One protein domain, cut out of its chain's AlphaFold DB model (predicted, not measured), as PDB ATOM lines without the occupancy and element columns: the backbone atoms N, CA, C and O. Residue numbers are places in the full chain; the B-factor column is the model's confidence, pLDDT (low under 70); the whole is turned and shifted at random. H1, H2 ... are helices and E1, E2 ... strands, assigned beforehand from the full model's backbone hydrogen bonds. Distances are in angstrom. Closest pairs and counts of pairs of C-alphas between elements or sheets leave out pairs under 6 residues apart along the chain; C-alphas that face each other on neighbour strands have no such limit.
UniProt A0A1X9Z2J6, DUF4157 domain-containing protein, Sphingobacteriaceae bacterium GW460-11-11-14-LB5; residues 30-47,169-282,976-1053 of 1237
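This is residues 30 to 47, 169 to 282 and 976 to 1053 of the 1237 residues of the protein "DUF4157 domain-containing protein" of Sphingobacteriaceae bacterium GW460-11-11-14-LB5 (UniProt A0A1X9Z2J6). A small sheet of four strands has the long helix H5 over one face and the short helix H4 on the other, and from this body a helical hairpin of H7 and H8 reaches out to a loop whose residues 1013 to 1018 stick out free. H1 crosses H5, and at the foot of the hairpin H6 packs with H3 and H9. The printed part has 210 residues, with nine named helices and four named strands in the order H1 E1 H2 H3 E2 H4 E3 E4 H5 H6 H7 H8 H9; the class is mixed, helices and strands. The sheet runs E1 E3 E4 E2 and is mixed. The whole is compact, with a radius of gyration of the C-alphas of 18.5 A, yet elongated, spanning 63 by 40 by 39 A.

H1 is residues 37 to 47, 15.6 A long, and its C-alpha 37 is at (203.250, 180.612, 144.279). E1 is residues 174 to 179, 15.0 A long; H2 is 191 to 200, H3 is 209 to 216, E2 is 227 to 229 and H4 is 234 to 239. E3 is residues 243 to 248 and E4 is 251 to 254. H5, residues 264 to 279, is 22.4 A long. H6 is residues 989 to 996, H7 is 999 to 1008, H8 is 1024 to 1037, 19.5 A long, and H9 is 1041 to 1049, ending at C-alpha (177.381, 172.943, 130.264).

E1 and E3 are antiparallel, with N 178 and O 245 2.9 A apart, within hydrogen-bond range. E3 and E4 form an antiparallel hairpin, with N 253 and O 246 at 2.8 A. E4 and E2 are parallel, with N 252 and O 227 at 2.6 A. There are three layers, helices on both faces of the sheet: H5 lies over E3 and E4 at a height over the sheet of 9.4 A, and H4 is on the opposite face at 6.4 A. H2 and H9 only graze the sheet. H1 touches H5 at a steep tilt of 46 degrees, opposite ways; their closest C-alphas, of Ala 42 and His 272, are 4.6 A apart. H6 touches H3, about perpendicular at 79 degrees, the closest C-alphas being those of Gly 209 and Asn 993, 4.0 A apart. H6 also touches H9, with the C-alphas of Ala 991 and Leu 1041 closest at 5.7 A. H7 and H8, a helical hairpin, touch at a shallow tilt of 27 degrees, with the C-alphas of Val 999 and Phe 1034 closest at 5.2 A. Every O i to N i+4 pair is within hydrogen-bond range in H2 to H9; in H1, 6 of 7 are.

The C-alphas of Ser 183 and Asn 1014, the two farthest apart, are 64.0 A apart. Residues 48 to 168 and 283 to 975 are not printed; the C-alpha gaps across these cuts are 36.8 A and 25.9 A. The links E1 to H2 and H7 to H8 are long. Mean pLDDT of the printed part is 70.5; 90 residues are under 70, among them 177 to 189 and 1002 to 1053.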
ATOM      1  N   LYS A  30     198.121 183.093 128.141       59.56
ATOM      2  CA  LYS A  30     199.441 183.014 128.788       59.56
ATOM      3  C   LYS A  30     199.612 181.673 129.498       59.56
ATOM      4  O   LYS A  30     198.658 181.132 130.037       59.56
ATOM      5  N   VAL A  31     200.839 181.168 129.528       64.75
ATOM      6  CA  VAL A  31     201.260 180.010 130.321       64.75
ATOM      7  C   VAL A  31     201.991 180.522 131.558       64.75
ATOM      8  O   VAL A  31     202.888 181.365 131.425       64.75
ATOM      9  N   GLY A  32     201.607 180.021 132.731       62.69
ATOM     10  CA  GLY A  32     202.254 180.326 134.005       62.69
ATOM     11  C   GLY A  32     203.717 179.878 134.069       62.69
ATOM     12  O   GLY A  32     204.265 179.278 133.139       62.69
ATOM     13  N   ALA A  33     204.392 180.221 135.165       63.62
ATOM     14  CA  ALA A  33     205.794 179.874 135.363       63.62
ATOM     15  C   ALA A  33     205.900 178.763 136.409       63.62
ATOM     16  O   ALA A  33     205.480 178.957 137.543       63.62
ATOM     17  N   ALA A  34     206.556 177.648 136.069       58.88
ATOM     18  CA  ALA A  34     206.631 176.420 136.879       58.88
ATOM     19  C   ALA A  34     207.426 176.527 138.213       58.88
ATOM     20  O   ALA A  34     207.979 175.545 138.699       58.88
ATOM     21  N   ASN A  35     207.547 177.731 138.777       65.19
ATOM     22  CA  ASN A  35     208.105 178.048 140.093       65.19
ATOM     23  C   ASN A  35     207.280 179.138 140.825       65.19
ATOM     24  O   ASN A  35     207.774 179.714 141.802       65.19
ATOM     25  N   ASP A  36     206.081 179.484 140.346       73.56
ATOM     26  CA  ASP A  36     205.229 180.522 140.939       73.56
ATOM     27  C   ASP A  36     204.595 180.081 142.287       73.56
ATOM     28  O   ASP A  36     204.857 178.967 142.759       73.56
ATOM     29  N   PRO A  37     203.864 180.964 142.998       75.50
ATOM     30  CA  PRO A  37     203.250 180.612 144.279       75.50
ATOM     31  C   PRO A  37     202.112 179.585 144.179       75.50
ATOM     32  O   PRO A  37     201.967 178.786 145.100       75.50
ATOM     33  N   GLN A  38     201.337 179.581 143.088       75.81
ATOM     34  CA  GLN A  38     200.152 178.726 142.941       75.81
ATOM     35  C   GLN A  38     200.560 177.264 142.745       75.81
ATOM     36  O   GLN A  38     200.071 176.392 143.462       75.81
ATOM     37  N   GLU A  39     201.551 177.008 141.882       78.75
ATOM     38  CA  GLU A  39     202.140 175.672 141.704       78.75
ATOM     39  C   GLU A  39     202.736 175.131 143.027       78.75
ATOM     40  O   GLU A  39     202.629 173.944 143.333       78.75
ATOM     41  N   LYS A  40     203.319 175.996 143.871       78.88
ATOM     42  CA  LYS A  40     203.872 175.600 145.186       78.88
ATOM     43  C   LYS A  40     202.815 175.309 146.248       78.88
ATOM     44  O   LYS A  40     203.090 174.548 147.177       78.88
ATOM     45  N   GLU A  41     201.657 175.949 146.169       80.62
ATOM     46  CA  GLU A  41     200.518 175.660 147.040       80.62
ATOM     47  C   GLU A  41     199.861 174.336 146.630       80.62
ATOM     48  O   GLU A  41     199.650 173.472 147.482       80.62
ATOM     49  N   ALA A  42     199.668 174.119 145.328       78.75
ATOM     50  CA  ALA A  42     199.134 172.879 144.775       78.75
ATOM     51  C   ALA A  42     199.972 171.637 145.155       78.75
ATOM     52  O   ALA A  42     199.404 170.629 145.586       78.75
ATOM     53  N   ASP A  43     201.312 171.722 145.134       83.12
ATOM     54  CA  ASP A  43     202.189 170.631 145.602       83.12
ATOM     55  C   ASP A  43     202.018 170.346 147.115       83.12
ATOM     56  O   ASP A  43     202.087 169.193 147.553       83.12
ATOM     57  N   GLN A  44     201.765 171.376 147.935       85.44
ATOM     58  CA  GLN A  44     201.585 171.239 149.390       85.44
ATOM     59  C   GLN A  44     200.218 170.667 149.775       85.44
ATOM     60  O   GLN A  44     200.131 169.833 150.683       85.44
ATOM     61  N   VAL A  45     199.147 171.098 149.102       81.94
ATOM     62  CA  VAL A  45     197.802 170.549 149.314       81.94
ATOM     63  C   VAL A  45     197.775 169.085 148.872       81.94
ATOM     64  O   VAL A  45     197.349 168.227 149.650       81.94
ATOM     65  N   ALA A  46     198.349 168.764 147.706       82.81
ATOM     66  CA  ALA A  46     198.506 167.387 147.243       82.81
ATOM     67  C   ALA A  46     199.260 166.500 148.252       82.81
ATOM     68  O   ALA A  46     198.846 165.366 148.509       82.81
ATOM     69  N   GLU A  47     200.331 167.000 148.885       85.62
ATOM     70  CA  GLU A  47     201.046 166.230 149.911       85.62
ATOM     71  C   GLU A  47     200.210 166.023 151.188       85.62
ATOM     72  O   GLU A  47     200.228 164.930 151.762       85.62
ATOM     73  N   ILE A 169     191.749 197.461 132.064       25.50
ATOM     74  CA  ILE A 169     192.173 196.478 131.007       25.50
ATOM     75  C   ILE A 169     192.177 194.960 131.319       25.50
ATOM     76  O   ILE A 169     192.623 194.510 132.375       25.50
ATOM     77  N   ASP A 170     191.840 194.202 130.265       29.83
ATOM     78  CA  ASP A 170     191.949 192.760 130.002       29.83
ATOM     79  C   ASP A 170     193.096 192.062 130.770       29.83
ATOM     80  O   ASP A 170     194.279 192.125 130.392       29.83
ATOM     81  N   GLN A 171     192.754 191.296 131.813       28.83
ATOM     82  CA  GLN A 171     193.647 190.273 132.364       28.83
ATOM     83  C   GLN A 171     193.396 188.941 131.632       28.83
ATOM     84  O   GLN A 171     192.336 188.340 131.799       28.83
ATOM     85  N   PRO A 172     194.337 188.454 130.796       36.28
ATOM     86  CA  PRO A 172     194.064 187.343 129.888       36.28
ATOM     87  C   PRO A 172     194.075 185.984 130.594       36.28
ATOM     88  O   PRO A 172     194.926 185.747 131.450       36.28
ATOM     89  N   GLU A 173     193.205 185.081 130.126       49.94
ATOM     90  CA  GLU A 173     193.109 183.661 130.505       49.94
ATOM     91  C   GLU A 173     194.520 183.034 130.668       49.94
ATOM     92  O   GLU A 173     195.370 183.097 129.764       49.94
ATOM     93  N   VAL A 174     194.790 182.493 131.864       58.12
ATOM     94  CA  VAL A 174     196.088 181.915 132.256       58.12
ATOM     95  C   VAL A 174     195.961 180.402 132.363       58.12
ATOM     96  O   VAL A 174     195.056 179.881 133.003       58.12
ATOM     97  N   LEU A 175     196.906 179.705 131.747       59.88
ATOM     98  CA  LEU A 175     197.045 178.259 131.770       59.88
ATOM     99  C   LEU A 175     198.189 177.891 132.726       59.88
ATOM    100  O   LEU A 175     199.341 178.246 132.461       59.88
ATOM    101  N   GLN A 176     197.882 177.183 133.816       71.50
ATOM    102  CA  GLN A 176     198.895 176.618 134.724       71.50
ATOM    103  C   GLN A 176     199.287 175.212 134.266       71.50
ATOM    104  O   GLN A 176     198.413 174.449 133.859       71.50
ATOM    105  N   ALA A 177     200.587 174.892 134.238       60.94
ATOM    106  CA  ALA A 177     201.128 173.749 133.491       60.94
ATOM    107  C   ALA A 177     202.366 173.114 134.139       60.94
ATOM    108  O   ALA A 177     203.484 173.645 134.082       60.94
ATOM    109  N   LYS A 178     202.202 171.877 134.615       69.19
ATOM    110  CA  LYS A 178     203.249 171.141 135.321       69.19
ATOM    111  C   LYS A 178     204.277 170.532 134.361       69.19
ATOM    112  O   LYS A 178     204.131 169.406 133.882       69.19
ATOM    113  N   SER A 179     205.316 171.306 134.047       63.69
ATOM    114  CA  SER A 179     206.342 170.941 133.054       63.69
ATOM    115  C   SER A 179     207.329 169.845 133.498       63.69
ATOM    116  O   SER A 179     207.602 169.682 134.686       63.69
ATOM    117  N   GLU A 180     207.933 169.125 132.543       53.78
ATOM    118  CA  GLU A 180     208.979 168.115 132.831       53.78
ATOM    119  C   GLU A 180     210.317 168.701 133.339       53.78
ATOM    120  O   GLU A 180     211.185 167.954 133.795       53.78
ATOM    121  N   SER A 181     210.532 170.020 133.258       47.34
ATOM    122  CA  SER A 181     211.822 170.637 133.595       47.34
ATOM    123  C   SER A 181     211.673 172.048 134.162       47.34
ATOM    124  O   SER A 181     211.190 172.946 133.474       47.34
ATOM    125  N   ALA A 182     212.190 172.269 135.375       45.00
ATOM    126  CA  ALA A 182     212.012 173.478 136.194       45.00
ATOM    127  C   ALA A 182     212.664 174.787 135.670       45.00
ATOM    128  O   ALA A 182     212.929 175.702 136.449       45.00
ATOM    129  N   SER A 183     212.934 174.898 134.364       43.75
ATOM    130  CA  SER A 183     213.455 176.104 133.702       43.75
ATOM    131  C   SER A 183     212.627 176.545 132.485       43.75
ATOM    132  O   SER A 183     213.157 177.198 131.583       43.75
ATOM    133  N   ALA A 184     211.341 176.189 132.433       45.19
ATOM    134  CA  ALA A 184     210.387 176.807 131.516       45.19
ATOM    135  C   ALA A 184     210.061 178.236 131.992       45.19
ATOM    136  O   ALA A 184     209.441 178.430 133.038       45.19
ATOM    137  N   ALA A 185     210.503 179.246 131.239       47.28
ATOM    138  CA  ALA A 185     210.078 180.627 131.451       47.28
ATOM    139  C   ALA A 185     208.673 180.819 130.854       47.28
ATOM    140  O   ALA A 185     208.477 180.535 129.672       47.28
ATOM    141  N   GLY A 186     207.722 181.291 131.669       56.25
ATOM    142  CA  GLY A 186     206.333 181.526 131.254       56.25
ATOM    143  C   GLY A 186     206.223 182.483 130.062       56.25
ATOM    144  O   GLY A 186     207.085 183.339 129.841       56.25
ATOM    145  N   GLY A 187     205.169 182.332 129.262       59.38
ATOM    146  CA  GLY A 187     205.064 183.005 127.968       59.38
ATOM    147  C   GLY A 187     203.692 182.876 127.316       59.38
ATOM    148  O   GLY A 187     202.746 182.382 127.915       59.38
ATOM    149  N   ILE A 188     203.568 183.338 126.073       60.47
ATOM    150  CA  ILE A 188     202.318 183.229 125.308       60.47
ATOM    151  C   ILE A 188     202.179 181.804 124.763       60.47
ATOM    152  O   ILE A 188     203.098 181.306 124.109       60.47
ATOM    153  N   ALA A 189     201.026 181.174 124.987       62.47
ATOM    154  CA  ALA A 189     200.757 179.831 124.487       62.47
ATOM    155  C   ALA A 189     200.715 179.797 122.943       62.47
ATOM    156  O   ALA A 189     200.267 180.763 122.308       62.47
ATOM    157  N   PRO A 190     201.134 178.694 122.293       70.88
ATOM    158  CA  PRO A 190     200.995 178.551 120.846       70.88
ATOM    159  C   PRO A 190     199.528 178.686 120.417       70.88
ATOM    160  O   PRO A 190     198.642 178.104 121.035       70.88
ATOM    161  N   SER A 191     199.241 179.382 119.313       65.12
ATOM    162  CA  SER A 191     197.851 179.598 118.863       65.12
ATOM    163  C   SER A 191     197.091 178.302 118.544       65.12
ATOM    164  O   SER A 191     195.871 178.262 118.666       65.12
ATOM    165  N   GLY A 192     197.802 177.223 118.196       65.81
ATOM    166  CA  GLY A 192     197.223 175.882 118.061       65.81
ATOM    167  C   GLY A 192     196.727 175.278 119.382       65.81
ATOM    168  O   GLY A 192     195.809 174.465 119.350       65.81
ATOM    169  N   VAL A 193     197.279 175.700 120.526       71.25
ATOM    170  CA  VAL A 193     196.790 175.314 121.858       71.25
ATOM    171  C   VAL A 193     195.488 176.044 122.166       71.25
ATOM    172  O   VAL A 193     194.504 175.381 122.466       71.25
ATOM    173  N   GLN A 194     195.423 177.371 121.984       73.19
ATOM    174  CA  GLN A 194     194.185 178.121 122.249       73.19
ATOM    175  C   GLN A 194     193.043 177.713 121.308       73.19
ATOM    176  O   GLN A 194     191.902 177.580 121.741       73.19
ATOM    177  N   LEU A 195     193.333 177.434 120.031       69.69
ATOM    178  CA  LEU A 195     192.342 176.861 119.113       69.69
ATOM    179  C   LEU A 195     191.906 175.447 119.528       69.69
ATOM    180  O   LEU A 195     190.754 175.090 119.309       69.69
ATOM    181  N   GLY A 196     192.798 174.651 120.123       73.50
ATOM    182  CA  GLY A 196     192.477 173.303 120.585       73.50
ATOM    183  C   GLY A 196     191.663 173.270 121.873       73.50
ATOM    184  O   GLY A 196     190.681 172.535 121.938       73.50
ATOM    185  N   ILE A 197     192.005 174.109 122.854       79.56
ATOM    186  CA  ILE A 197     191.230 174.284 124.088       79.56
ATOM    187  C   ILE A 197     189.813 174.745 123.735       79.56
ATOM    188  O   ILE A 197     188.849 174.094 124.120       79.56
ATOM    189  N   ASN A 198     189.661 175.769 122.891       77.44
ATOM    190  CA  ASN A 198     188.338 176.228 122.447       77.44
ATOM    191  C   ASN A 198     187.569 175.193 121.601       77.44
ATOM    192  O   ASN A 198     186.345 175.172 121.637       77.44
ATOM    193  N   ALA A 199     188.256 174.319 120.858       71.25
ATOM    194  CA  ALA A 199     187.616 173.229 120.116       71.25
ATOM    195  C   ALA A 199     187.240 172.020 120.992       71.25
ATOM    196  O   ALA A 199     186.507 171.150 120.523       71.25
ATOM    197  N   THR A 200     187.753 171.939 122.225       73.81
ATOM    198  CA  THR A 200     187.530 170.798 123.127       73.81
ATOM    199  C   THR A 200     186.937 171.160 124.484       73.81
ATOM    200  O   THR A 200     186.609 170.233 125.202       73.81
ATOM    201  N   LYS A 201     186.718 172.430 124.849       66.50
ATOM    202  CA  LYS A 201     186.067 172.846 126.113       66.50
ATOM    203  C   LYS A 201     184.674 172.170 126.227       66.50
ATOM    204  O   LYS A 201     183.705 172.674 125.671       66.50
ATOM    205  N   GLY A 202     184.585 170.987 126.865       61.38
ATOM    206  CA  GLY A 202     183.317 170.287 127.156       61.38
ATOM    207  C   GLY A 202     182.935 168.879 126.593       61.38
ATOM    208  O   GLY A 202     181.786 168.529 126.868       61.38
ATOM    209  N   ALA A 203     183.738 168.025 125.898       67.94
ATOM    210  CA  ALA A 203     183.376 166.597 125.532       67.94
ATOM    211  C   ALA A 203     184.471 165.419 125.704       67.94
ATOM    212  O   ALA A 203     185.390 165.664 124.945       67.94
ATOM    213  N   GLY A 204     184.518 164.213 126.490       81.94
ATOM    214  CA  GLY A 204     184.911 163.638 128.018       81.94
ATOM    215  C   GLY A 204     184.126 162.982 129.416       81.94
ATOM    216  O   GLY A 204     183.292 163.643 130.023       81.94
ATOM    217  N   THR A 205     184.446 161.797 130.092       86.06
ATOM    218  CA  THR A 205     184.176 160.949 131.352       86.06
ATOM    219  C   THR A 205     185.218 160.953 132.559       86.06
ATOM    220  O   THR A 205     186.207 160.242 132.546       86.06
ATOM    221  N   THR A 206     185.079 161.716 133.643       88.00
ATOM    222  CA  THR A 206     186.192 162.110 134.551       88.00
ATOM    223  C   THR A 206     187.005 161.076 135.334       88.00
ATOM    224  O   THR A 206     186.783 159.875 135.304       88.00
ATOM    225  N   LEU A 207     187.951 161.624 136.107       86.75
ATOM    226  CA  LEU A 207     188.328 161.191 137.449       86.75
ATOM    227  C   LEU A 207     187.263 160.300 138.121       86.75
ATOM    228  O   LEU A 207     186.226 160.815 138.518       86.75
ATOM    229  N   PRO A 208     187.525 158.995 138.325       83.75
ATOM    230  CA  PRO A 208     186.739 158.118 139.182       83.75
ATOM    231  C   PRO A 208     186.559 158.729 140.562       83.75
ATOM    232  O   PRO A 208     187.438 158.674 141.401       83.75
ATOM    233  N   GLY A 209     185.431 159.380 140.803       72.94
ATOM    234  CA  GLY A 209     185.118 160.041 142.051       72.94
ATOM    235  C   GLY A 209     184.963 159.192 143.316       72.94
ATOM    236  O   GLY A 209     184.753 159.751 144.385       72.94
ATOM    237  N   ASP A 210     185.217 157.889 143.243       78.50
ATOM    238  CA  ASP A 210     185.815 157.128 144.338       78.50
ATOM    239  C   ASP A 210     187.075 157.829 144.861       78.50
ATOM    240  O   ASP A 210     187.110 158.261 146.011       78.50
ATOM    241  N   VAL A 211     188.035 158.070 143.972       81.81
ATOM    242  CA  VAL A 211     189.200 158.938 144.158       81.81
ATOM    243  C   VAL A 211     188.760 160.352 144.530       81.81
ATOM    244  O   VAL A 211     189.255 160.894 145.503       81.81
ATOM    245  N   SER A 212     187.839 160.960 143.786       80.88
ATOM    246  CA  SER A 212     187.478 162.375 143.958       80.88
ATOM    247  C   SER A 212     186.745 162.723 145.242       80.88
ATOM    248  O   SER A 212     186.895 163.852 145.681       80.88
ATOM    249  N   ARG A 213     185.942 161.825 145.824       78.62
ATOM    250  CA  ARG A 213     185.301 162.059 147.129       78.62
ATOM    251  C   ARG A 213     186.214 161.659 148.260       78.62
ATOM    252  O   ARG A 213     186.218 162.340 149.270       78.62
ATOM    253  N   ASP A 214     187.037 160.625 148.066       81.62
ATOM    254  CA  ASP A 214     188.155 160.373 148.969       81.62
ATOM    255  C   ASP A 214     189.112 161.577 148.992       81.62
ATOM    256  O   ASP A 214     189.660 161.852 150.041       81.62
ATOM    257  N   LEU A 215     189.282 162.331 147.896       83.81
ATOM    258  CA  LEU A 215     190.007 163.612 147.883       83.81
ATOM    259  C   LEU A 215     189.143 164.783 148.396       83.81
ATOM    260  O   LEU A 215     189.638 165.602 149.161       83.81
ATOM    261  N   GLY A 216     187.855 164.845 148.049       79.50
ATOM    262  CA  GLY A 216     186.956 165.942 148.417       79.50
ATOM    263  C   GLY A 216     186.698 166.030 149.919       79.50
ATOM    264  O   GLY A 216     186.988 167.053 150.536       79.50
ATOM    265  N   SER A 217     186.340 164.905 150.554       77.50
ATOM    266  CA  SER A 217     186.254 164.769 152.023       77.50
ATOM    267  C   SER A 217     187.607 164.909 152.751       77.50
ATOM    268  O   SER A 217     187.701 164.652 153.951       77.50
ATOM    269  N   LYS A 218     188.697 165.217 152.034       83.25
ATOM    270  CA  LYS A 218     190.034 165.518 152.581       83.25
ATOM    271  C   LYS A 218     190.491 166.950 152.285       83.25
ATOM    272  O   LYS A 218     191.533 167.355 152.799       83.25
ATOM    273  N   MET A 219     189.752 167.701 151.467       82.69
ATOM    274  CA  MET A 219     190.114 169.057 151.031       82.69
ATOM    275  C   MET A 219     189.082 170.119 151.427       82.69
ATOM    276  O   MET A 219     189.428 171.295 151.372       82.69
ATOM    277  N   GLY A 220     187.860 169.743 151.833       78.00
ATOM    278  CA  GLY A 220     186.777 170.715 152.081       78.00
ATOM    279  C   GLY A 220     186.357 171.451 150.805       78.00
ATOM    280  O   GLY A 220     185.906 172.588 150.842       78.00
ATOM    281  N   GLY A 221     186.602 170.809 149.665       75.06
ATOM    282  CA  GLY A 221     186.251 171.264 148.337       75.06
ATOM    283  C   GLY A 221     185.914 170.043 147.503       75.06
ATOM    284  O   GLY A 221     186.525 168.985 147.626       75.06
ATOM    285  N   ASP A 222     184.881 170.168 146.699       82.00
ATOM    286  CA  ASP A 222     184.416 169.135 145.792       82.00
ATOM    287  C   ASP A 222     185.188 169.163 144.470       82.00
ATOM    288  O   ASP A 222     185.608 170.211 143.985       82.00
ATOM    289  N   PHE A 223     185.412 167.986 143.892       87.56
ATOM    290  CA  PHE A 223     186.220 167.811 142.684       87.56
ATOM    291  C   PHE A 223     185.508 167.083 141.568       87.56
ATOM    292  O   PHE A 223     186.123 166.580 140.625       87.56
ATOM    293  N   SER A 224     184.190 167.095 141.630       80.62
ATOM    294  CA  SER A 224     183.371 166.961 140.458       80.62
ATOM    295  C   SER A 224     182.756 168.308 140.128       80.62
ATOM    296  O   SER A 224     181.606 168.306 139.760       80.62
ATOM    297  N   GLY A 225     183.448 169.461 140.110       81.06
ATOM    298  CA  GLY A 225     184.821 169.704 139.614       81.06
ATOM    299  C   GLY A 225     184.846 170.056 138.108       81.06
ATOM    300  O   GLY A 225     183.944 170.728 137.625       81.06
ATOM    301  N   VAL A 226     185.673 169.502 137.203       90.25
ATOM    302  CA  VAL A 226     187.121 169.158 137.095       90.25
ATOM    303  C   VAL A 226     187.327 168.447 135.730       90.25
ATOM    304  O   VAL A 226     187.158 167.244 135.632       90.25
ATOM    305  N   ARG A 227     187.518 169.131 134.584       89.75
ATOM    306  CA  ARG A 227     187.348 168.518 133.235       89.75
ATOM    307  C   ARG A 227     188.637 167.731 132.949       89.75
ATOM    308  O   ARG A 227     189.626 168.391 132.723       89.75
ATOM    309  N   ILE A 228     188.713 166.393 133.017       91.44
ATOM    310  CA  ILE A 228     189.958 165.667 132.654       91.44
ATOM    311  C   ILE A 228     189.992 165.488 131.124       91.44
ATOM    312  O   ILE A 228     188.949 165.391 130.482       91.44
ATOM    313  N   HIS A 229     191.181 165.483 130.516       91.50
ATOM    314  CA  HIS A 229     191.364 165.224 129.084       91.50
ATOM    315  C   HIS A 229     192.698 164.481 128.880       91.50
ATOM    316  O   HIS A 229     193.734 165.099 129.095       91.50
ATOM    317  N   ASP A 230     192.739 163.229 128.406       89.75
ATOM    318  CA  ASP A 230     194.015 162.497 128.176       89.75
ATOM    319  C   ASP A 230     194.266 162.029 126.725       89.75
ATOM    320  O   ASP A 230     195.287 161.392 126.438       89.75
ATOM    321  N   THR A 231     193.383 162.410 125.783       86.19
ATOM    322  CA  THR A 231     193.450 162.034 124.358       86.19
ATOM    323  C   THR A 231     194.852 162.148 123.796       86.19
ATOM    324  O   THR A 231     195.644 163.033 124.111       86.19
ATOM    325  N   SER A 232     195.066 161.392 122.720       83.25
ATOM    326  CA  SER A 232     196.087 161.737 121.735       83.25
ATOM    327  C   SER A 232     195.979 163.174 121.167       83.25
ATOM    328  O   SER A 232     196.808 163.523 120.333       83.25
ATOM    329  N   TYR A 233     194.998 164.001 121.552       83.69
ATOM    330  CA  TYR A 233     194.885 165.433 121.267       83.69
ATOM    331  C   TYR A 233     195.353 166.282 122.469       83.69
ATOM    332  O   TYR A 233     196.251 167.095 122.292       83.69
ATOM    333  N   SER A 234     194.887 166.008 123.689       84.31
ATOM    334  CA  SER A 234     195.353 166.549 124.978       84.31
ATOM    335  C   SER A 234     196.841 166.321 125.202       84.31
ATOM    336  O   SER A 234     197.539 167.232 125.633       84.31
ATOM    337  N   ALA A 235     197.348 165.156 124.797       84.75
ATOM    338  CA  ALA A 235     198.770 164.867 124.715       84.75
ATOM    339  C   ALA A 235     199.490 165.816 123.744       84.75
ATOM    340  O   ALA A 235     200.517 166.367 124.101       84.75
ATOM    341  N   LYS A 236     198.930 166.122 122.560       82.69
ATOM    342  CA  LYS A 236     199.524 167.122 121.643       82.69
ATOM    343  C   LYS A 236     199.454 168.547 122.199       82.69
ATOM    344  O   LYS A 236     200.331 169.349 121.883       82.69
ATOM    345  N   LEU A 237     198.425 168.881 122.980       83.19
ATOM    346  CA  LEU A 237     198.315 170.172 123.664       83.19
ATOM    347  C   LEU A 237     199.391 170.278 124.756       83.19
ATOM    348  O   LEU A 237     200.164 171.230 124.746       83.19
ATOM    349  N   ASN A 238     199.526 169.252 125.600       83.94
ATOM    350  CA  ASN A 238     200.577 169.134 126.613       83.94
ATOM    351  C   ASN A 238     201.992 169.125 126.005       83.94
ATOM    352  O   ASN A 238     202.847 169.881 126.456       83.94
ATOM    353  N   ASP A 239     202.236 168.363 124.934       84.44
ATOM    354  CA  ASP A 239     203.500 168.356 124.180       84.44
ATOM    355  C   ASP A 239     203.832 169.751 123.618       84.44
ATOM    356  O   ASP A 239     204.994 170.155 123.582       84.44
ATOM    357  N   SER A 240     202.815 170.522 123.209       79.12
ATOM    358  CA  SER A 240     202.971 171.908 122.731       79.12
ATOM    359  C   SER A 240     203.264 172.915 123.854       79.12
ATOM    360  O   SER A 240     203.619 174.057 123.564       79.12
ATOM    361  N   LEU A 241     203.120 172.498 125.114       76.31
ATOM    362  CA  LEU A 241     203.370 173.271 126.336       76.31
ATOM    363  C   LEU A 241     204.548 172.710 127.160       76.31
ATOM    364  O   LEU A 241     204.940 173.316 128.153       76.31
ATOM    365  N   ASN A 242     205.123 171.568 126.753       79.25
ATOM    366  CA  ASN A 242     206.099 170.780 127.517       79.25
ATOM    367  C   ASN A 242     205.588 170.366 128.921       79.25
ATOM    368  O   ASN A 242     206.340 170.382 129.899       79.25
ATOM    369  N   ALA A 243     204.298 170.023 129.012       81.25
ATOM    370  CA  ALA A 243     203.567 169.739 130.248       81.25
ATOM    371  C   ALA A 243     203.241 168.242 130.447       81.25
ATOM    372  O   ALA A 243     203.139 167.472 129.487       81.25
ATOM    373  N   ARG A 244     203.076 167.843 131.718       84.88
ATOM    374  CA  ARG A 244     202.541 166.534 132.146       84.88
ATOM    375  C   ARG A 244     201.032 166.593 132.381       84.88
ATOM    376  O   ARG A 244     200.322 165.647 132.043       84.88
ATOM    377  N   ALA A 245     200.567 167.702 132.943       88.00
ATOM    378  CA  ALA A 245     199.177 168.132 132.946       88.00
ATOM    379  C   ALA A 245     199.122 169.671 132.939       88.00
ATOM    380  O   ALA A 245     200.129 170.325 133.233       88.00
ATOM    381  N   PHE A 246     197.971 170.237 132.580       86.94
ATOM    382  CA  PHE A 246     197.685 171.665 132.717       86.94
ATOM    383  C   PHE A 246     196.203 171.918 133.003       86.94
ATOM    384  O   PHE A 246     195.360 171.203 132.465       86.94
ATOM    385  N   THR A 247     195.883 172.959 133.776       90.00
ATOM    386  CA  THR A 247     194.517 173.263 134.245       90.00
ATOM    387  C   THR A 247     194.040 174.650 133.796       90.00
ATOM    388  O   THR A 247     194.744 175.642 133.991       90.00
ATOM    389  N   VAL A 248     192.840 174.719 133.199       84.25
ATOM    390  CA  VAL A 248     192.166 175.948 132.723       84.25
ATOM    391  C   VAL A 248     190.694 175.944 133.149       84.25
ATOM    392  O   VAL A 248     189.892 175.179 132.615       84.25
ATOM    393  N   GLY A 249     190.322 176.791 134.107       84.00
ATOM    394  CA  GLY A 249     189.050 176.671 134.818       84.00
ATOM    395  C   GLY A 249     188.979 175.301 135.483       84.00
ATOM    396  O   GLY A 249     189.927 174.875 136.142       84.00
ATOM    397  N   ASN A 250     187.918 174.541 135.223       87.44
ATOM    398  CA  ASN A 250     187.896 173.144 135.639       87.44
ATOM    399  C   ASN A 250     188.774 172.244 134.753       87.44
ATOM    400  O   ASN A 250     189.110 171.148 135.177       87.44
ATOM    401  N   ASN A 251     189.113 172.639 133.522       88.88
ATOM    402  CA  ASN A 251     189.656 171.779 132.461       88.88
ATOM    403  C   ASN A 251     191.147 171.420 132.652       88.88
ATOM    404  O   ASN A 251     192.029 172.149 132.205       88.88
ATOM    405  N   ILE A 252     191.406 170.265 133.273       92.06
ATOM    406  CA  ILE A 252     192.699 169.594 133.460       92.06
ATOM    407  C   ILE A 252     193.049 168.661 132.277       92.06
ATOM    408  O   ILE A 252     192.651 167.494 132.204       92.06
ATOM    409  N   TYR A 253     193.887 169.124 131.358       90.81
ATOM    410  CA  TYR A 253     194.406 168.321 130.255       90.81
ATOM    411  C   TYR A 253     195.672 167.576 130.693       90.81
ATOM    412  O   TYR A 253     196.696 168.205 130.942       90.81
ATOM    413  N   PHE A 254     195.664 166.247 130.691       92.44
ATOM    414  CA  PHE A 254     196.831 165.403 130.961       92.44
ATOM    415  C   PHE A 254     197.567 165.017 129.671       92.44
ATOM    416  O   PHE A 254     196.977 164.870 128.594       92.44
ATOM    417  N   ASN A 255     198.876 164.796 129.791       89.19
ATOM    418  CA  ASN A 255     199.661 164.118 128.771       89.19
ATOM    419  C   ASN A 255     199.462 162.589 128.863       89.19
ATOM    420  O   ASN A 255     198.943 162.042 129.839       89.19
ATOM    421  N   LYS A 256     199.853 161.880 127.804       87.75
ATOM    422  CA  LYS A 256     199.508 160.483 127.546       87.75
ATOM    423  C   LYS A 256     199.943 159.533 128.674       87.75
ATOM    424  O   LYS A 256     201.096 159.101 128.722       87.75
ATOM    425  N   GLY A 257     198.977 159.097 129.482       81.75
ATOM    426  CA  GLY A 257     199.178 158.132 130.569       81.75
ATOM    427  C   GLY A 257     199.634 158.738 131.901       81.75
ATOM    428  O   GLY A 257     199.947 157.982 132.818       81.75
ATOM    429  N   GLU A 258     199.657 160.069 132.023       89.50
ATOM    430  CA  GLU A 258     199.886 160.764 133.300       89.50
ATOM    431  C   GLU A 258     198.652 160.715 134.210       89.50
ATOM    432  O   GLU A 258     198.755 160.662 135.439       89.50
ATOM    433  N   TYR A 259     197.470 160.658 133.599       91.00
ATOM    434  CA  TYR A 259     196.215 160.424 134.286       91.00
ATOM    435  C   TYR A 259     196.131 158.964 134.769       91.00
ATOM    436  O   TYR A 259     195.762 158.046 134.039       91.00
ATOM    437  N   ASN A 260     196.527 158.733 136.022       87.44
ATOM    438  CA  ASN A 260     196.457 157.418 136.657       87.44
ATOM    439  C   ASN A 260     196.055 157.534 138.139       87.44
ATOM    440  O   ASN A 260     196.910 157.439 139.031       87.44
ATOM    441  N   PRO A 261     194.753 157.702 138.428       84.50
ATOM    442  CA  PRO A 261     194.249 157.910 139.782       84.50
ATOM    443  C   PRO A 261     194.273 156.639 140.657       84.50
ATOM    444  O   PRO A 261     193.909 156.691 141.826       84.50
ATOM    445  N   ASN A 262     194.765 155.509 140.135       82.44
ATOM    446  CA  ASN A 262     195.062 154.297 140.911       82.44
ATOM    447  C   ASN A 262     196.541 154.206 141.345       82.44
ATOM    448  O   ASN A 262     196.919 153.305 142.093       82.44
ATOM    449  N   SER A 263     197.394 155.129 140.892       86.00
ATOM    450  CA  SER A 263     198.815 155.205 141.258       86.00
ATOM    451  C   SER A 263     199.074 156.350 142.237       86.00
ATOM    452  O   SER A 263     198.477 157.413 142.110       86.00
ATOM    453  N   GLN A 264     200.003 156.193 143.186       81.19
ATOM    454  CA  GLN A 264     200.308 157.263 144.150       81.19
ATOM    455  C   GLN A 264     200.810 158.547 143.459       81.19
ATOM    456  O   GLN A 264     200.422 159.643 143.848       81.19
ATOM    457  N   SER A 265     201.614 158.413 142.400       81.69
ATOM    458  CA  SER A 265     202.114 159.532 141.591       81.69
ATOM    459  C   SER A 265     201.019 160.224 140.777       81.69
ATOM    460  O   SER A 265     201.028 161.447 140.675       81.69
ATOM    461  N   GLY A 266     200.071 159.465 140.217       84.00
ATOM    462  CA  GLY A 266     198.940 160.016 139.470       84.00
ATOM    463  C   GLY A 266     197.853 160.594 140.377       84.00
ATOM    464  O   GLY A 266     197.271 161.607 140.019       84.00
ATOM    465  N   ARG A 267     197.634 160.046 141.584       86.06
ATOM    466  CA  ARG A 267     196.788 160.670 142.621       86.06
ATOM    467  C   ARG A 267     197.392 161.962 143.167       86.06
ATOM    468  O   ARG A 267     196.647 162.898 143.418       86.06
ATOM    469  N   PHE A 268     198.717 162.032 143.312       88.25
ATOM    470  CA  PHE A 268     199.403 163.268 143.695       88.25
ATOM    471  C   PHE A 268     199.339 164.325 142.581       88.25
ATOM    472  O   PHE A 268     198.953 165.457 142.850       88.25
ATOM    473  N   LEU A 269     199.653 163.957 141.328       88.44
ATOM    474  CA  LEU A 269     199.494 164.856 140.175       88.44
ATOM    475  C   LEU A 269     198.048 165.347 140.066       88.44
ATOM    476  O   LEU A 269     197.816 166.532 139.905       88.44
ATOM    477  N   LEU A 270     197.080 164.450 140.225       90.38
ATOM    478  CA  LEU A 270     195.675 164.812 140.255       90.38
ATOM    479  C   LEU A 270     195.359 165.801 141.385       90.38
ATOM    480  O   LEU A 270     194.820 166.851 141.092       90.38
ATOM    481  N   ALA A 271     195.690 165.506 142.648       88.81
ATOM    482  CA  ALA A 271     195.381 166.393 143.777       88.81
ATOM    483  C   ALA A 271     196.020 167.791 143.636       88.81
ATOM    484  O   ALA A 271     195.458 168.783 144.098       88.81
ATOM    485  N   HIS A 272     197.157 167.877 142.943       91.44
ATOM    486  CA  HIS A 272     197.783 169.136 142.541       91.44
ATOM    487  C   HIS A 272     196.914 169.901 141.534       91.44
ATOM    488  O   HIS A 272     196.510 171.027 141.804       91.44
ATOM    489  N   GLU A 273     196.537 169.278 140.417       92.19
ATOM    490  CA  GLU A 273     195.668 169.912 139.414       92.19
ATOM    491  C   GLU A 273     194.236 170.191 139.943       92.19
ATOM    492  O   GLU A 273     193.606 171.174 139.566       92.19
ATOM    493  N   LEU A 274     193.733 169.396 140.896       90.44
ATOM    494  CA  LEU A 274     192.502 169.684 141.647       90.44
ATOM    495  C   LEU A 274     192.629 170.956 142.489       90.44
ATOM    496  O   LEU A 274     191.685 171.744 142.568       90.44
ATOM    497  N   THR A 275     193.802 171.190 143.080       88.06
ATOM    498  CA  THR A 275     194.075 172.440 143.797       88.06
ATOM    499  C   THR A 275     194.061 173.623 142.828       88.06
ATOM    500  O   THR A 275     193.460 174.642 143.159       88.06
ATOM    501  N   HIS A 276     194.574 173.463 141.598       83.88
ATOM    502  CA  HIS A 276     194.407 174.471 140.539       83.88
ATOM    503  C   HIS A 276     192.931 174.733 140.197       83.88
ATOM    504  O   HIS A 276     192.582 175.885 139.956       83.88
ATOM    505  N   THR A 277     192.038 173.732 140.232       85.44
ATOM    506  CA  THR A 277     190.589 173.984 140.040       85.44
ATOM    507  C   THR A 277     189.952 174.757 141.204       85.44
ATOM    508  O   THR A 277     189.163 175.669 140.963       85.44
ATOM    509  N   MET A 278     190.346 174.497 142.459       83.94
ATOM    510  CA  MET A 278     189.908 175.309 143.610       83.94
ATOM    511  C   MET A 278     190.467 176.737 143.568       83.94
ATOM    512  O   MET A 278     189.715 177.686 143.771       83.94
ATOM    513  N   GLN A 279     191.754 176.907 143.249       80.62
ATOM    514  CA  GLN A 279     192.393 178.220 143.071       80.62
ATOM    515  C   GLN A 279     191.764 179.029 141.922       80.62
ATOM    516  O   GLN A 279     191.836 180.256 141.929       80.62
ATOM    517  N   GLN A 280     191.138 178.355 140.953       79.75
ATOM    518  CA  GLN A 280     190.370 178.957 139.859       79.75
ATOM    519  C   GLN A 280     188.853 179.040 140.158       79.75
ATOM    520  O   GLN A 280     188.070 179.306 139.251       79.75
ATOM    521  N   GLY A 281     188.439 178.874 141.425       72.56
ATOM    522  CA  GLY A 281     187.118 179.272 141.935       72.56
ATOM    523  C   GLY A 281     186.021 178.198 141.975       72.56
ATOM    524  O   GLY A 281     184.847 178.552 142.023       72.56
ATOM    525  N   ALA A 282     186.351 176.901 141.936       71.38
ATOM    526  CA  ALA A 282     185.366 175.861 141.606       71.38
ATOM    527  C   ALA A 282     184.508 175.215 142.745       71.38
ATOM    528  O   ALA A 282     183.538 174.543 142.379       71.38
ATOM    529  N   ASP A 976     179.195 157.025 127.264       78.38
ATOM    530  CA  ASP A 976     179.002 156.007 126.236       78.38
ATOM    531  C   ASP A 976     178.885 156.614 124.824       78.38
ATOM    532  O   ASP A 976     179.092 155.920 123.826       78.38
ATOM    533  N   THR A 977     178.593 157.917 124.718       69.31
ATOM    534  CA  THR A 977     178.470 158.647 123.441       69.31
ATOM    535  C   THR A 977     179.765 159.274 122.921       69.31
ATOM    536  O   THR A 977     179.782 159.786 121.799       69.31
ATOM    537  N   THR A 978     180.863 159.223 123.679       70.81
ATOM    538  CA  THR A 978     182.156 159.831 123.305       70.81
ATOM    539  C   THR A 978     183.335 158.888 123.620       70.81
ATOM    540  O   THR A 978     183.108 157.765 124.059       70.81
ATOM    541  N   SER A 979     184.594 159.251 123.320       79.75
ATOM    542  CA  SER A 979     185.741 158.305 123.372       79.75
ATOM    543  C   SER A 979     186.789 158.560 124.468       79.75
ATOM    544  O   SER A 979     187.389 159.624 124.408       79.75
ATOM    545  N   ASP A 980     187.065 157.573 125.343       76.31
ATOM    546  CA  ASP A 980     188.177 157.242 126.301       76.31
ATOM    547  C   ASP A 980     189.186 158.291 126.831       76.31
ATOM    548  O   ASP A 980     190.089 157.959 127.587       76.31
ATOM    549  N   THR A 981     189.101 159.537 126.401       75.62
ATOM    550  CA  THR A 981     190.224 160.433 126.148       75.62
ATOM    551  C   THR A 981     189.860 161.951 126.155       75.62
ATOM    552  O   THR A 981     190.723 162.821 126.265       75.62
ATOM    553  N   ASP A 982     188.574 162.275 126.075       70.19
ATOM    554  CA  ASP A 982     187.871 163.537 125.712       70.19
ATOM    555  C   ASP A 982     187.542 164.387 127.043       70.19
ATOM    556  O   ASP A 982     188.006 163.953 128.089       70.19
ATOM    557  N   PRO A 983     186.852 165.579 127.104       67.75
ATOM    558  CA  PRO A 983     185.849 166.250 128.133       67.75
ATOM    559  C   PRO A 983     184.137 166.228 128.287       67.75
ATOM    560  O   PRO A 983     183.723 167.292 128.676       67.75
ATOM    561  N   LYS A 984     182.927 165.432 128.139       63.47
ATOM    562  CA  LYS A 984     182.088 164.118 127.617       63.47
ATOM    563  C   LYS A 984     182.377 162.458 127.611       63.47
ATOM    564  O   LYS A 984     181.783 161.816 128.467       63.47
ATOM    565  N   HIS A 985     183.433 161.753 127.036       81.56
ATOM    566  CA  HIS A 985     184.344 160.634 127.622       81.56
ATOM    567  C   HIS A 985     185.981 160.841 127.922       81.56
ATOM    568  O   HIS A 985     186.679 160.368 127.056       81.56
ATOM    569  N   ILE A 986     186.772 161.666 128.775       76.50
ATOM    570  CA  ILE A 986     187.124 162.089 130.256       76.50
ATOM    571  C   ILE A 986     186.645 163.365 131.257       76.50
ATOM    572  O   ILE A 986     187.414 163.716 132.126       76.50
ATOM    573  N   GLN A 987     185.479 164.105 131.382       73.06
ATOM    574  CA  GLN A 987     184.718 164.639 132.616       73.06
ATOM    575  C   GLN A 987     183.222 164.200 132.985       73.06
ATOM    576  O   GLN A 987     182.498 164.854 133.710       73.06
ATOM    577  N   ALA A 988     182.631 163.087 132.588       76.56
ATOM    578  CA  ALA A 988     181.469 162.452 133.273       76.56
ATOM    579  C   ALA A 988     181.783 161.669 134.578       76.56
ATOM    580  O   ALA A 988     181.238 162.015 135.618       76.56
ATOM    581  N   VAL A 989     182.648 160.641 134.573       82.00
ATOM    582  CA  VAL A 989     182.968 159.762 135.728       82.00
ATOM    583  C   VAL A 989     183.385 160.407 137.058       82.00
ATOM    584  O   VAL A 989     183.292 159.716 138.065       82.00
ATOM    585  N   THR A 990     183.697 161.701 137.178       81.00
ATOM    586  CA  THR A 990     183.718 162.334 138.511       81.00
ATOM    587  C   THR A 990     182.308 162.620 138.901       81.00
ATOM    588  O   THR A 990     181.883 162.072 139.892       81.00
ATOM    589  N   ALA A 991     181.545 163.403 138.147       75.25
ATOM    590  CA  ALA A 991     180.179 163.655 138.569       75.25
ATOM    591  C   ALA A 991     179.384 162.338 138.616       75.25
ATOM    592  O   ALA A 991     178.361 162.287 139.264       75.25
ATOM    593  N   GLN A 992     179.870 161.240 138.011       81.75
ATOM    594  CA  GLN A 992     179.341 159.897 138.227       81.75
ATOM    595  C   GLN A 992     179.875 159.204 139.493       81.75
ATOM    596  O   GLN A 992     179.091 158.731 140.301       81.75
ATOM    597  N   ASN A 993     181.186 159.103 139.727       81.94
ATOM    598  CA  ASN A 993     181.731 158.349 140.868       81.94
ATOM    599  C   ASN A 993     181.887 159.218 142.150       81.94
ATOM    600  O   ASN A 993     181.860 158.692 143.259       81.94
ATOM    601  N   LEU A 994     181.926 160.544 142.006       75.44
ATOM    602  CA  LEU A 994     181.508 161.596 142.956       75.44
ATOM    603  C   LEU A 994     180.023 161.927 142.781       75.44
ATOM    604  O   LEU A 994     179.527 162.835 143.426       75.44
ATOM    605  N   TYR A 995     179.286 161.097 142.046       74.88
ATOM    606  CA  TYR A 995     177.960 160.694 142.483       74.88
ATOM    607  C   TYR A 995     177.959 159.368 143.293       74.88
ATOM    608  O   TYR A 995     177.069 159.177 144.108       74.88
ATOM    609  N   ARG A 996     179.015 158.523 143.295       79.19
ATOM    610  CA  ARG A 996     179.021 157.179 143.951       79.19
ATOM    611  C   ARG A 996     179.618 156.964 145.369       79.19
ATOM    612  O   ARG A 996     179.023 156.152 146.058       79.19
ATOM    613  N   THR A 997     180.717 157.568 145.870       74.88
ATOM    614  CA  THR A 997     181.370 157.050 147.137       74.88
ATOM    615  C   THR A 997     181.203 157.789 148.483       74.88
ATOM    616  O   THR A 997     180.968 157.138 149.490       74.88
ATOM    617  N   GLY A 998     181.386 159.104 148.552       67.50
ATOM    618  CA  GLY A 998     180.895 160.015 149.612       67.50
ATOM    619  C   GLY A 998     179.455 160.457 149.305       67.50
ATOM    620  O   GLY A 998     178.621 159.584 149.261       67.50
ATOM    621  N   VAL A 999     179.132 161.732 149.030       64.06
ATOM    622  CA  VAL A 999     177.763 162.314 148.835       64.06
ATOM    623  C   VAL A 999     176.524 161.449 148.574       64.06
ATOM    624  O   VAL A 999     175.558 161.698 149.267       64.06
ATOM    625  N   ALA A1000     176.484 160.429 147.714       65.69
ATOM    626  CA  ALA A1000     175.326 159.521 147.705       65.69
ATOM    627  C   ALA A1000     175.347 158.615 148.955       65.69
ATOM    628  O   ALA A1000     174.422 158.701 149.754       65.69
ATOM    629  N   PRO A1001     176.421 157.862 149.253       71.88
ATOM    630  CA  PRO A1001     176.681 157.349 150.599       71.88
ATOM    631  C   PRO A1001     176.736 158.364 151.757       71.88
ATOM    632  O   PRO A1001     176.435 157.956 152.872       71.88
ATOM    633  N   ASN A1002     177.090 159.647 151.581       62.44
ATOM    634  CA  ASN A1002     176.997 160.621 152.687       62.44
ATOM    635  C   ASN A1002     175.558 161.100 152.895       62.44
ATOM    636  O   ASN A1002     175.147 161.205 154.037       62.44
ATOM    637  N   LEU A1003     174.762 161.265 151.837       60.03
ATOM    638  CA  LEU A1003     173.310 161.454 151.894       60.03
ATOM    639  C   LEU A1003     172.638 160.235 152.526       60.03
ATOM    640  O   LEU A1003     171.808 160.389 153.404       60.03
ATOM    641  N   GLN A1004     173.052 159.015 152.171       65.12
ATOM    642  CA  GLN A1004     172.592 157.795 152.840       65.12
ATOM    643  C   GLN A1004     172.990 157.780 154.321       65.12
ATOM    644  O   GLN A1004     172.147 157.477 155.156       65.12
ATOM    645  N   LYS A1005     174.231 158.150 154.680       67.56
ATOM    646  CA  LYS A1005     174.646 158.275 156.089       67.56
ATOM    647  C   LYS A1005     173.827 159.333 156.830       67.56
ATOM    648  O   LYS A1005     173.356 159.040 157.922       67.56
ATOM    649  N   LEU A1006     173.617 160.509 156.235       58.78
ATOM    650  CA  LEU A1006     172.757 161.572 156.760       58.78
ATOM    651  C   LEU A1006     171.328 161.056 156.976       58.78
ATOM    652  O   LEU A1006     170.812 161.205 158.071       58.78
ATOM    653  N   ASN A1007     170.744 160.345 156.009       55.78
ATOM    654  CA  ASN A1007     169.424 159.717 156.149       55.78
ATOM    655  C   ASN A1007     169.399 158.596 157.216       55.78
ATOM    656  O   ASN A1007     168.343 158.301 157.765       55.78
ATOM    657  N   THR A1008     170.533 157.949 157.532       60.78
ATOM    658  CA  THR A1008     170.630 157.008 158.674       60.78
ATOM    659  C   THR A1008     170.880 157.692 160.016       60.78
ATOM    660  O   THR A1008     170.649 157.079 161.062       60.78
ATOM    661  N   ILE A1009     171.318 158.954 160.016       60.69
ATOM    662  CA  ILE A1009     171.260 159.796 161.204       60.69
ATOM    663  C   ILE A1009     169.830 160.307 161.287       60.69
ATOM    664  O   ILE A1009     169.487 161.368 160.770       60.69
ATOM    665  N   LYS A1010     169.011 159.541 162.012       50.53
ATOM    666  CA  LYS A1010     167.880 160.129 162.711       50.53
ATOM    667  C   LYS A1010     168.398 161.295 163.551       50.53
ATOM    668  O   LYS A1010     169.013 161.093 164.598       50.53
ATOM    669  N   VAL A1011     168.179 162.491 163.018       49.78
ATOM    670  CA  VAL A1011     167.386 163.477 163.739       49.78
ATOM    671  C   VAL A1011     166.137 162.743 164.222       49.78
ATOM    672  O   VAL A1011     165.532 162.003 163.446       49.78
ATOM    673  N   ASP A1012     165.846 162.821 165.504       41.31
ATOM    674  CA  ASP A1012     164.539 162.437 166.012       41.31
ATOM    675  C   ASP A1012     163.603 163.669 165.858       41.31
ATOM    676  O   ASP A1012     164.056 164.791 165.616       41.31
ATOM    677  N   ASP A1013     162.297 163.459 165.755       45.28
ATOM    678  CA  ASP A1013     161.534 164.182 164.716       45.28
ATOM    679  C   ASP A1013     160.673 165.370 165.229       45.28
ATOM    680  O   ASP A1013     159.857 165.899 164.477       45.28
ATOM    681  N   ASN A1014     160.841 165.802 166.494       37.41
ATOM    682  CA  ASN A1014     159.758 166.461 167.254       37.41
ATOM    683  C   ASN A1014     160.136 167.614 168.252       37.41
ATOM    684  O   ASN A1014     159.480 167.732 169.285       37.41
ATOM    685  N   THR A1015     161.145 168.499 168.046       35.97
ATOM    686  CA  THR A1015     161.178 169.844 168.738       35.97
ATOM    687  C   THR A1015     162.075 171.012 168.175       35.97
ATOM    688  O   THR A1015     161.496 172.034 167.813       35.97
ATOM    689  N   GLY A1016     163.434 170.990 168.090       43.47
ATOM    690  CA  GLY A1016     164.249 172.172 167.630       43.47
ATOM    691  C   GLY A1016     165.797 172.417 167.862       43.47
ATOM    692  O   GLY A1016     166.388 173.010 166.962       43.47
ATOM    693  N   ARG A1017     166.511 172.032 168.957       45.00
ATOM    694  CA  ARG A1017     168.018 171.948 169.166       45.00
ATOM    695  C   ARG A1017     168.606 170.964 170.268       45.00
ATOM    696  O   ARG A1017     169.101 171.419 171.295       45.00
ATOM    697  N   ALA A1018     168.686 169.647 170.055       41.34
ATOM    698  CA  ALA A1018     169.603 168.636 170.629       41.34
ATOM    699  C   ALA A1018     169.609 167.290 169.830       41.34
ATOM    700  O   ALA A1018     168.868 166.378 170.184       41.34
ATOM    701  N   ILE A1019     170.469 167.124 168.813       50.06
ATOM    702  CA  ILE A1019     170.730 165.801 168.192       50.06
ATOM    703  C   ILE A1019     171.438 164.907 169.222       50.06
ATOM    704  O   ILE A1019     172.225 165.424 170.021       50.06
ATOM    705  N   ASP A1020     171.240 163.580 169.160       52.66
ATOM    706  CA  ASP A1020     172.062 162.560 169.846       52.66
ATOM    707  C   ASP A1020     173.543 163.008 169.919       52.66
ATOM    708  O   ASP A1020     174.228 163.022 168.887       52.66
ATOM    709  N   PRO A1021     174.075 163.372 171.107       57.12
ATOM    710  CA  PRO A1021     175.406 163.969 171.212       57.12
ATOM    711  C   PRO A1021     176.547 163.051 170.751       57.12
ATOM    712  O   PRO A1021     177.651 163.529 170.498       57.12
ATOM    713  N   SER A1022     176.298 161.742 170.614       53.12
ATOM    714  CA  SER A1022     177.254 160.799 170.023       53.12
ATOM    715  C   SER A1022     177.279 160.841 168.487       53.12
ATOM    716  O   SER A1022     178.281 160.454 167.883       53.12
ATOM    717  N   LYS A1023     176.212 161.352 167.860       59.47
ATOM    718  CA  LYS A1023     176.058 161.523 166.408       59.47
ATOM    719  C   LYS A1023     176.162 162.961 165.933       59.47
ATOM    720  O   LYS A1023     176.388 163.136 164.743       59.47
ATOM    721  N   GLN A1024     176.066 163.962 166.812       60.50
ATOM    722  CA  GLN A1024     176.308 165.378 166.492       60.50
ATOM    723  C   GLN A1024     177.542 165.540 165.582       60.50
ATOM    724  O   GLN A1024     177.422 166.022 164.462       60.50
ATOM    725  N   ALA A1025     178.698 165.006 165.995       59.97
ATOM    726  CA  ALA A1025     179.944 165.076 165.224       59.97
ATOM    727  C   ALA A1025     179.932 164.272 163.901       59.97
ATOM    728  O   ALA A1025     180.648 164.625 162.965       59.97
ATOM    729  N   ASP A1026     179.139 163.199 163.802       63.06
ATOM    730  CA  ASP A1026     178.983 162.419 162.564       63.06
ATOM    731  C   ASP A1026     177.988 163.111 161.603       63.06
ATOM    732  O   ASP A1026     178.192 163.064 160.392       63.06
ATOM    733  N   LEU A1027     176.975 163.832 162.110       58.16
ATOM    734  CA  LEU A1027     176.097 164.686 161.302       58.16
ATOM    735  C   LEU A1027     176.869 165.898 160.785       58.16
ATOM    736  O   LEU A1027     176.884 166.117 159.581       58.16
ATOM    737  N   GLU A1028     177.546 166.641 161.665       58.16
ATOM    738  CA  GLU A1028     178.391 167.788 161.304       58.16
ATOM    739  C   GLU A1028     179.417 167.407 160.228       58.16
ATOM    740  O   GLU A1028     179.631 168.137 159.254       58.16
ATOM    741  N   LYS A1029     180.001 166.211 160.360       68.00
ATOM    742  CA  LYS A1029     180.930 165.660 159.382       68.00
ATOM    743  C   LYS A1029     180.262 165.247 158.075       68.00
ATOM    744  O   LYS A1029     180.720 165.681 157.026       68.00
ATOM    745  N   TYR A1030     179.247 164.379 158.082       63.91
ATOM    746  CA  TYR A1030     178.655 163.915 156.820       63.91
ATOM    747  C   TYR A1030     177.849 165.015 156.121       63.91
ATOM    748  O   TYR A1030     177.672 164.924 154.911       63.91
ATOM    749  N   ALA A1031     177.433 166.059 156.849       49.19
ATOM    750  CA  ALA A1031     176.923 167.310 156.303       49.19
ATOM    751  C   ALA A1031     178.045 168.091 155.611       49.19
ATOM    752  O   ALA A1031     177.914 168.354 154.421       49.19
ATOM    753  N   SER A1032     179.161 168.393 156.287       49.22
ATOM    754  CA  SER A1032     180.315 169.053 155.650       49.22
ATOM    755  C   SER A1032     180.823 168.257 154.440       49.22
ATOM    756  O   SER A1032     180.887 168.782 153.333       49.22
ATOM    757  N   ASP A1033     181.001 166.937 154.561       53.00
ATOM    758  CA  ASP A1033     181.319 166.054 153.434       53.00
ATOM    759  C   ASP A1033     180.201 166.012 152.348       53.00
ATOM    760  O   ASP A1033     180.424 165.394 151.296       53.00
ATOM    761  N   PHE A1034     179.017 166.613 152.575       58.09
ATOM    762  CA  PHE A1034     177.867 166.692 151.655       58.09
ATOM    763  C   PHE A1034     177.818 167.969 150.788       58.09
ATOM    764  O   PHE A1034     178.024 167.801 149.594       58.09
ATOM    765  N   TRP A1035     177.665 169.221 151.275       47.44
ATOM    766  CA  TRP A1035     177.965 170.374 150.372       47.44
ATOM    767  C   TRP A1035     179.456 170.678 150.255       47.44
ATOM    768  O   TRP A1035     179.794 171.615 149.553       47.44
ATOM    769  N   THR A1036     180.363 169.885 150.823       52.41
ATOM    770  CA  THR A1036     181.556 169.580 150.038       52.41
ATOM    771  C   THR A1036     181.062 168.861 148.774       52.41
ATOM    772  O   THR A1036     180.682 169.523 147.814       52.41
ATOM    773  N   ASN A1037     180.951 167.527 148.758       55.84
ATOM    774  CA  ASN A1037     180.856 166.715 147.527       55.84
ATOM    775  C   ASN A1037     179.538 166.796 146.685       55.84
ATOM    776  O   ASN A1037     179.248 165.848 145.947       55.84
ATOM    777  N   SER A1038     178.732 167.853 146.827       50.94
ATOM    778  CA  SER A1038     177.561 168.197 145.997       50.94
ATOM    779  C   SER A1038     177.699 169.562 145.312       50.94
ATOM    780  O   SER A1038     176.991 169.861 144.349       50.94
ATOM    781  N   ILE A1039     178.548 170.451 145.827       49.72
ATOM    782  CA  ILE A1039     178.495 171.866 145.453       49.72
ATOM    783  C   ILE A1039     179.467 172.207 144.324       49.72
ATOM    784  O   ILE A1039     179.199 173.128 143.555       49.72
ATOM    785  N   ALA A1040     180.537 171.420 144.173       55.41
ATOM    786  CA  ALA A1040     181.267 171.386 142.920       55.41
ATOM    787  C   ALA A1040     180.731 170.312 141.978       55.41
ATOM    788  O   ALA A1040     180.943 170.525 140.802       55.41
ATOM    789  N   LEU A1041     179.959 169.289 142.396       59.25
ATOM    790  CA  LEU A1041     179.102 168.461 141.523       59.25
ATOM    791  C   LEU A1041     178.275 169.370 140.620       59.25
ATOM    792  O   LEU A1041     178.341 169.269 139.395       59.25
ATOM    793  N   THR A1042     177.654 170.382 141.217       53.06
ATOM    794  CA  THR A1042     177.056 171.511 140.502       53.06
ATOM    795  C   THR A1042     178.044 172.234 139.561       53.06
ATOM    796  O   THR A1042     177.660 172.599 138.457       53.06
ATOM    797  N   THR A1043     179.326 172.387 139.904       53.28
ATOM    798  CA  THR A1043     180.415 172.886 139.027       53.28
ATOM    799  C   THR A1043     180.862 171.939 137.883       53.28
ATOM    800  O   THR A1043     181.087 172.475 136.796       53.28
ATOM    801  N   ILE A1044     180.908 170.588 137.980       60.34
ATOM    802  CA  ILE A1044     181.032 169.749 136.746       60.34
ATOM    803  C   ILE A1044     179.830 170.014 135.891       60.34
ATOM    804  O   ILE A1044     179.962 170.173 134.681       60.34
ATOM    805  N   LEU A1045     178.655 169.986 136.505       60.31
ATOM    806  CA  LEU A1045     177.424 170.079 135.759       60.31
ATOM    807  C   LEU A1045     177.386 171.452 135.061       60.31
ATOM    808  O   LEU A1045     177.137 171.479 133.866       60.31
ATOM    809  N   ARG A1046     177.881 172.535 135.682       55.09
ATOM    810  CA  ARG A1046     178.159 173.843 135.045       55.09
ATOM    811  C   ARG A1046     179.335 173.859 134.045       55.09
ATOM    812  O   ARG A1046     179.297 174.656 133.117       55.09
ATOM    813  N   SER A1047     180.359 173.005 134.147       56.12
ATOM    814  CA  SER A1047     181.532 172.978 133.238       56.12
ATOM    815  C   SER A1047     181.359 172.042 132.019       56.12
ATOM    816  O   SER A1047     181.851 172.332 130.930       56.12
ATOM    817  N   LEU A1048     180.563 170.967 132.139       56.72
ATOM    818  CA  LEU A1048     179.919 170.257 131.014       56.72
ATOM    819  C   LEU A1048     179.173 171.218 130.091       56.72
ATOM    820  O   LEU A1048     179.072 170.967 128.884       56.72
ATOM    821  N   ILE A1049     178.512 172.169 130.752       55.84
ATOM    822  CA  ILE A1049     177.381 172.943 130.264       55.84
ATOM    823  C   ILE A1049     177.785 174.416 130.001       55.84
ATOM    824  O   ILE A1049     177.110 175.117 129.257       55.84
ATOM    825  N   GLY A1050     178.986 174.829 130.427       45.78
ATOM    826  CA  GLY A1050     179.900 175.623 129.603       45.78
ATOM    827  C   GLY A1050     180.301 177.029 130.068       45.78
ATOM    828  O   GLY A1050     180.651 177.823 129.194       45.78
ATOM    829  N   ARG A1051     180.282 177.384 131.368       48.84
ATOM    830  CA  ARG A1051     180.640 178.756 131.827       48.84
ATOM    831  C   ARG A1051     181.656 178.799 132.978       48.84
ATOM    832  O   ARG A1051     181.443 178.167 134.005       48.84
ATOM    833  N   GLU A1052     182.724 179.587 132.804       36.38
ATOM    834  CA  GLU A1052     183.832 179.814 133.756       36.38
ATOM    835  C   GLU A1052     184.367 181.268 133.609       36.38
ATOM    836  O   GLU A1052     184.640 181.692 132.486       36.38
ATOM    837  N   ASN A1053     184.567 181.978 134.734       41.44
ATOM    838  CA  ASN A1053     185.298 183.254 134.950       41.44
ATOM    839  C   ASN A1053     184.768 184.612 134.409       41.44
ATOM    840  O   ASN A1053     184.951 184.959 133.245       41.44
TER     841      ASN A1053